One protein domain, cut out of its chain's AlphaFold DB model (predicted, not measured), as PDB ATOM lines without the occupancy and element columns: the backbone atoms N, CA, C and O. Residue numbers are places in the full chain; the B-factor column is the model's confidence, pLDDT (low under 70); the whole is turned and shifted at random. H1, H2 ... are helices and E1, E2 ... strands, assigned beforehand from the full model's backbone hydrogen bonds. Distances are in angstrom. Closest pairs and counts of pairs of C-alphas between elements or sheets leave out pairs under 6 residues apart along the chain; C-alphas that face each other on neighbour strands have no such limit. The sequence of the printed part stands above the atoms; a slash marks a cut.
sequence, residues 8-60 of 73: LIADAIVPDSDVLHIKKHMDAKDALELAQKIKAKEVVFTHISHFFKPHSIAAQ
ATOM      1  N   LEU A   8     160.726 153.564 174.852       97.69
ATOM      2  CA  LEU A   8     160.036 152.933 175.975       97.69
ATOM      3  C   LEU A   8     160.492 151.475 176.124       97.69
ATOM      4  O   LEU A   8     160.220 150.651 175.260       97.69
ATOM      5  N   ILE A   9     161.104 151.124 177.254       97.56
ATOM      6  CA  ILE A   9     161.332 149.720 177.629       97.56
ATOM      7  C   ILE A   9     160.187 149.291 178.553       97.56
ATOM      8  O   ILE A   9     160.048 149.836 179.650       97.56
ATOM      9  N   ALA A  10     159.350 148.354 178.106       97.19
ATOM     10  CA  ALA A  10     158.106 147.978 178.780       97.19
ATOM     11  C   ALA A  10     158.103 146.512 179.242       97.19
ATOM     12  O   ALA A  10     158.566 145.629 178.520       97.19
ATOM     13  N   ASP A  11     157.545 146.255 180.430       96.06
ATOM     14  CA  ASP A  11     157.175 144.900 180.865       96.06
ATOM     15  C   ASP A  11     156.082 144.360 179.934       96.06
ATOM     16  O   ASP A  11     155.094 145.046 179.682       96.06
ATOM     17  N   ALA A  12     156.279 143.154 179.413       95.94
ATOM     18  CA  ALA A  12     155.303 142.441 178.597       95.94
ATOM     19  C   ALA A  12     155.457 140.942 178.870       95.94
ATOM     20  O   ALA A  12     156.032 140.192 178.076       95.94
ATOM     21  N   ILE A  13     154.987 140.509 180.040       94.75
ATOM     22  CA  ILE A  13     155.309 139.183 180.572       94.75
ATOM     23  C   ILE A  13     154.704 138.053 179.739       94.75
ATOM     24  O   ILE A  13     155.333 137.009 179.573       94.75
ATOM     25  N   VAL A  14     153.513 138.249 179.176       94.19
ATOM     26  CA  VAL A  14     152.782 137.258 178.370       94.19
ATOM     27  C   VAL A  14     152.343 137.854 177.027       94.19
ATOM     28  O   VAL A  14     152.205 139.076 176.922       94.19
ATOM     29  N   PRO A  15     152.148 137.023 175.984       92.38
ATOM     30  CA  PRO A  15     151.625 137.491 174.699       92.38
ATOM     31  C   PRO A  15     150.203 138.046 174.840       92.38
ATOM     32  O   PRO A  15     149.550 137.820 175.857       92.38
ATOM     33  N   ASP A  16     149.706 138.718 173.795       86.31
ATOM     34  CA  ASP A  16     148.303 139.141 173.746       86.31
ATOM     35  C   ASP A  16     147.391 137.909 173.847       86.31
ATOM     36  O   ASP A  16     147.336 137.054 172.962       86.31
ATOM     37  N   SER A  17     146.722 137.751 174.984       77.56
ATOM     38  CA  SER A  17     145.879 136.592 175.230       77.56
ATOM     39  C   SER A  17     144.643 136.997 176.002       77.56
ATOM     40  O   SER A  17     144.732 137.533 177.098       77.56
ATOM     41  N   ASP A  18     143.484 136.623 175.472       68.31
ATOM     42  CA  ASP A  18     142.202 136.823 176.150       68.31
ATOM     43  C   ASP A  18     142.019 135.892 177.371       68.31
ATOM     44  O   ASP A  18     141.014 135.977 178.075       68.31
ATOM     45  N   VAL A  19     142.965 134.975 177.620       71.25
ATOM     46  CA  VAL A  19     142.862 133.924 178.652       71.25
ATOM     47  C   VAL A  19     143.971 134.024 179.706       71.25
ATOM     48  O   VAL A  19     143.795 133.566 180.835       71.25
ATOM     49  N   LEU A  20     145.115 134.620 179.364       78.25
ATOM     50  CA  LEU A  20     146.295 134.704 180.224       78.25
ATOM     51  C   LEU A  20     146.559 136.155 180.616       78.25
ATOM     52  O   LEU A  20     147.174 136.903 179.868       78.25
ATOM     53  N   HIS A  21     146.143 136.518 181.829       82.00
ATOM     54  CA  HIS A  21     146.492 137.795 182.442       82.00
ATOM     55  C   HIS A  21     147.189 137.552 183.783       82.00
ATOM     56  O   HIS A  21     146.649 136.892 184.678       82.00
ATOM     57  N   ILE A  22     148.412 138.067 183.926       86.06
ATOM     58  CA  ILE A  22     149.213 137.894 185.138       86.06
ATOM     59  C   ILE A  22     149.001 139.100 186.045       86.06
ATOM     60  O   ILE A  22     149.344 140.231 185.714       86.06
ATOM     61  N   LYS A  23     148.450 138.854 187.235       87.31
ATOM     62  CA  LYS A  23     148.148 139.911 188.203       87.31
ATOM     63  C   LYS A  23     149.393 140.770 188.481       87.31
ATOM     64  O   LYS A  23     150.415 140.237 188.904       87.31
ATOM     65  N   LYS A  24     149.238 142.096 188.367       89.06
ATOM     66  CA  LYS A  24     150.275 143.133 188.577       89.06
ATOM     67  C   LYS A  24     151.355 143.238 187.489       89.06
ATOM     68  O   LYS A  24     152.304 143.985 187.699       89.06
ATOM     69  N   HIS A  25     151.205 142.553 186.363       91.69
ATOM     70  CA  HIS A  25     152.098 142.685 185.213       91.69
ATOM     71  C   HIS A  25     151.310 143.117 183.981       91.69
ATOM     72  O   HIS A  25     150.110 142.863 183.900       91.69
ATOM     73  N   MET A  26     151.992 143.775 183.046       92.69
ATOM     74  CA  MET A  26     151.429 144.087 181.734       92.69
ATOM     75  C   MET A  26     151.623 142.896 180.800       92.69
ATOM     76  O   MET A  26     152.673 142.244 180.816       92.69
ATOM     77  N   ASP A  27     150.616 142.617 179.981       95.25
ATOM     78  CA  ASP A  27     150.791 141.770 178.806       95.25
ATOM     79  C   ASP A  27     151.293 142.586 177.597       95.25
ATOM     80  O   ASP A  27     151.481 143.804 177.656       95.25
ATOM     81  N   ALA A  28     151.549 141.903 176.481       95.19
ATOM     82  CA  ALA A  28     151.998 142.543 175.248       95.19
ATOM     83  C   ALA A  28     151.023 143.611 174.723       95.19
ATOM     84  O   ALA A  28     151.462 144.589 174.121       95.19
ATOM     85  N   LYS A  29     149.712 143.437 174.919       95.12
ATOM     86  CA  LYS A  29     148.704 144.392 174.458       95.12
ATOM     87  C   LYS A  29     148.715 145.634 175.343       95.12
ATOM     88  O   LYS A  29     148.810 146.735 174.805       95.12
ATOM     89  N   ASP A  30     148.720 145.461 176.661       95.12
ATOM     90  CA  ASP A  30     148.826 146.554 177.634       95.12
ATOM     91  C   ASP A  30     150.074 147.416 177.371       95.12
ATOM     92  O   ASP A  30     150.010 148.649 177.375       95.12
ATOM     93  N   ALA A  31     151.212 146.774 177.082       96.50
ATOM     94  CA  ALA A  31     152.465 147.455 176.773       96.50
ATOM     95  C   ALA A  31     152.391 148.289 175.477       96.50
ATOM     96  O   ALA A  31     152.886 149.421 175.450       96.50
ATOM     97  N   LEU A  32     151.748 147.778 174.415       97.06
ATOM     98  CA  LEU A  32     151.524 148.542 173.175       97.06
ATOM     99  C   LEU A  32     150.559 149.706 173.389       97.06
ATOM    100  O   LEU A  32     150.819 150.813 172.915       97.06
ATOM    101  N   GLU A  33     149.458 149.476 174.104       96.69
ATOM    102  CA  GLU A  33     148.470 150.515 174.396       96.69
ATOM    103  C   GLU A  33     149.094 151.648 175.219       96.69
ATOM    104  O   GLU A  33     148.860 152.827 174.937       96.69
ATOM    105  N   LEU A  34     149.958 151.315 176.187       96.88
ATOM    106  CA  LEU A  34     150.731 152.302 176.933       96.88
ATOM    107  C   LEU A  34     151.668 153.093 176.015       96.88
ATOM    108  O   LEU A  34     151.654 154.325 176.074       96.88
ATOM    109  N   ALA A  35     152.446 152.414 175.166       97.69
ATOM    110  CA  ALA A  35     153.371 153.050 174.228       97.69
ATOM    111  C   ALA A  35     152.652 154.050 173.314       97.69
ATOM    112  O   ALA A  35     153.090 155.193 173.164       97.69
ATOM    113  N   GLN A  36     151.500 153.648 172.772       97.62
ATOM    114  CA  GLN A  36     150.666 154.496 171.928       97.62
ATOM    115  C   GLN A  36     150.095 155.685 172.708       97.62
ATOM    116  O   GLN A  36     150.143 156.820 172.229       97.62
ATOM    117  N   LYS A  37     149.590 155.455 173.926       97.88
ATOM    118  CA  LYS A  37     149.014 156.499 174.783       97.88
ATOM    119  C   LYS A  37     150.025 157.584 175.143       97.88
ATOM    120  O   LYS A  37     149.660 158.758 175.156       97.88
ATOM    121  N   ILE A  38     151.270 157.203 175.432       98.12
ATOM    122  CA  ILE A  38     152.348 158.152 175.748       98.12
ATOM    123  C   ILE A  38     153.107 158.625 174.506       98.12
ATOM    124  O   ILE A  38     154.055 159.379 174.661       98.12
ATOM    125  N   LYS A  39     152.716 158.202 173.295       98.00
ATOM    126  CA  LYS A  39     153.358 158.568 172.019       98.00
ATOM    127  C   LYS A  39     154.858 158.245 171.972       98.00
ATOM    128  O   LYS A  39     155.646 159.038 171.460       98.00
ATOM    129  N   ALA A  40     155.260 157.101 172.524       98.00
ATOM    130  CA  ALA A  40     156.642 156.642 172.416       98.00
ATOM    131  C   ALA A  40     157.022 156.466 170.937       98.00
ATOM    132  O   ALA A  40     156.244 155.885 170.177       98.00
ATOM    133  N   LYS A  41     158.192 156.972 170.524       97.38
ATOM    134  CA  LYS A  41     158.671 156.791 169.142       97.38
ATOM    135  C   LYS A  41     159.018 155.327 168.887       97.38
ATOM    136  O   LYS A  41     158.596 154.768 167.880       97.38
ATOM    137  N   GLU A  42     159.722 154.712 169.832       97.12
ATOM    138  CA  GLU A  42     160.042 153.289 169.838       97.12
ATOM    139  C   GLU A  42     159.636 152.643 171.164       97.12
ATOM    140  O   GLU A  42     159.671 153.264 172.229       97.12
ATOM    141  N   VAL A  43     159.252 151.370 171.107       97.56
ATOM    142  CA  VAL A  43     158.986 150.541 172.284       97.56
ATOM    143  C   VAL A  43     159.708 149.213 172.125       97.56
ATOM    144  O   VAL A  43     159.740 148.672 171.025       97.56
ATOM    145  N   VAL A  44     160.265 148.687 173.215       98.06
ATOM    146  CA  VAL A  44     160.851 147.347 173.291       98.06
ATOM    147  C   VAL A  44     160.356 146.632 174.539       98.06
ATOM    148  O   VAL A  44     160.312 147.194 175.632       98.06
ATOM    149  N   PHE A  45     159.988 145.369 174.376       97.81
ATOM    150  CA  PHE A  45     159.502 144.509 175.442       97.81
ATOM    151  C   PHE A  45     160.644 143.844 176.191       97.81
ATOM    152  O   PHE A  45     161.586 143.325 175.593       97.81
ATOM    153  N   THR A  46     160.523 143.807 177.509       96.94
ATOM    154  CA  THR A  46     161.416 143.077 178.405       96.94
ATOM    155  C   THR A  46     160.607 142.269 179.414       96.94
ATOM    156  O   THR A  46     159.376 142.297 179.400       96.94
ATOM    157  N   HIS A  47     161.305 141.531 180.283       94.69
ATOM    158  CA  HIS A  47     160.693 140.711 181.330       94.69
ATOM    159  C   HIS A  47     159.688 139.686 180.751       94.69
ATOM    160  O   HIS A  47     158.611 139.426 181.278       94.69
ATOM    161  N   ILE A  48     160.076 139.102 179.616       93.62
ATOM    162  CA  ILE A  48     159.280 138.197 178.787       93.62
ATOM    163  C   ILE A  48     159.313 136.780 179.377       93.62
ATOM    164  O   ILE A  48     160.381 136.244 179.675       93.62
ATOM    165  N   SER A  49     158.153 136.132 179.498       92.69
ATOM    166  CA  SER A  49     158.065 134.737 179.947       92.69
ATOM    167  C   SER A  49     158.145 133.720 178.801       92.69
ATOM    168  O   SER A  49     157.989 134.034 177.620       92.69
ATOM    169  N   HIS A  50     158.273 132.444 179.167       91.62
ATOM    170  CA  HIS A  50     158.243 131.311 178.239       91.62
ATOM    171  C   HIS A  50     156.865 131.057 177.586       91.62
ATOM    172  O   HIS A  50     156.715 130.082 176.851       91.62
ATOM    173  N   PHE A  51     155.838 131.865 177.882       93.50
ATOM    174  CA  PHE A  51     154.534 131.770 177.213       93.50
ATOM    175  C   PHE A  51     154.563 132.326 175.785       93.50
ATOM    176  O   PHE A  51     153.705 131.982 174.971       93.50
ATOM    177  N   PHE A  52     155.549 133.163 175.452       94.19
ATOM    178  CA  PHE A  52     155.775 133.561 174.070       94.19
ATOM    179  C   PHE A  52     156.306 132.391 173.240       94.19
ATOM    180  O   PHE A  52     156.994 131.494 173.723       94.19
ATOM    181  N   LYS A  53     156.024 132.440 171.935       94.31
ATOM    182  CA  LYS A  53     156.719 131.590 170.961       94.31
ATOM    183  C   LYS A  53     158.230 131.880 171.003       94.31
ATOM    184  O   LYS A  53     158.617 132.961 171.453       94.31
ATOM    185  N   PRO A  54     159.082 130.973 170.483       95.50
ATOM    186  CA  PRO A  54     160.507 131.246 170.317       95.50
ATOM    187  C   PRO A  54     160.758 132.642 169.741       95.50
ATOM    188  O   PRO A  54     160.009 133.090 168.869       95.50
ATOM    189  N   HIS A  55     161.802 133.318 170.225       94.00
ATOM    190  CA  HIS A  55     162.053 134.735 169.940       94.00
ATOM    191  C   HIS A  55     161.998 135.064 168.439       94.00
ATOM    192  O   HIS A  55     161.343 136.024 168.049       94.00
ATOM    193  N   SER A  56     162.579 134.211 167.585       94.94
ATOM    194  CA  SER A  56     162.566 134.363 166.120       94.94
ATOM    195  C   SER A  56     161.167 134.424 165.493       94.94
ATOM    196  O   SER A  56     161.009 134.945 164.391       94.94
ATOM    197  N   ILE A  57     160.153 133.891 166.176       96.19
ATOM    198  CA  ILE A  57     158.749 133.917 165.762       96.19
ATOM    199  C   ILE A  57     158.019 135.074 166.448       96.19
ATOM    200  O   ILE A  57     157.281 135.805 165.794       96.19
ATOM    201  N   ALA A  58     158.214 135.259 167.757       95.06
ATOM    202  CA  ALA A  58     157.535 136.312 168.512       95.06
ATOM    203  C   ALA A  58     157.933 137.724 168.043       95.06
ATOM    204  O   ALA A  58     157.062 138.584 167.911       95.06
ATOM    205  N   ALA A  59     159.210 137.935 167.709       95.75
ATOM    206  CA  ALA A  59     159.745 139.210 167.225       95.75
ATOM    207  C   ALA A  59     159.164 139.660 165.871       95.75
ATOM    208  O   ALA A  59     159.293 140.819 165.498       95.75
ATOM    209  N   GLN A  60     158.497 138.765 165.133       95.62
ATOM    210  CA  GLN A  60     157.797 139.128 163.893       95.62
ATOM    211  C   GLN A  60     156.487 139.880 164.165       95.62
ATOM    212  O   GLN A  60     155.996 140.588 163.291       95.62
TER     213      GLN A  60
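Overview. This is residues 8 to 60 of the 73 residues of the protein "Beta-lactamase" of Methanohalophilus portucalensis FDF-1 (UniProt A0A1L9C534). A small two-stranded parallel sheet, E1 and E2, has helix H1 packed over one face; the long loop of residues 12 to 27 and the short helix H2 lie toward the end where the strands finish. The 53 printed residues run E1, H1, E2, H2, mixed in class, with 23 in named elements. The whole is compact, radius of gyration of the C-alphas 10.8 A, spanning 27 by 26 by 17 A.

Along the chain. E1, residues 8 to 11, begins at C-alpha 8 (160.036, 152.933, 175.975). E2 is residues 42 to 46, 13.4 A long. H1, residues 28 to 37, is 14.3 A long. H2, residues 55 to 58, ends at C-alpha 58 (157.535, 136.312, 168.512).

Arrangement. E1 and E2 are parallel at 28 degrees; N 8 and O 42 are 2.8 A apart, within hydrogen-bond range. E1, H1 and E2 form a strand-helix-strand unit, parallel neighbour strands with a helix between, its crossover right-handed. The closest C-alphas of E1 and H1, Ala 10 and Ala 31, are 6.0 A apart; those of H1 and E2, Ala 35 and Val 43, 6.4 A. H2 is apart from E1 and H1. Every O i to N i+4 pair in H1 is within hydrogen-bond range; H2 is too short for one.

Size, cuts and confidence. The farthest C-alphas, Val 19 and Lys 41, are 29.4 A apart. The printed part has no cut. The link E1 to H1 is long. Residue 18 has pLDDT under 70.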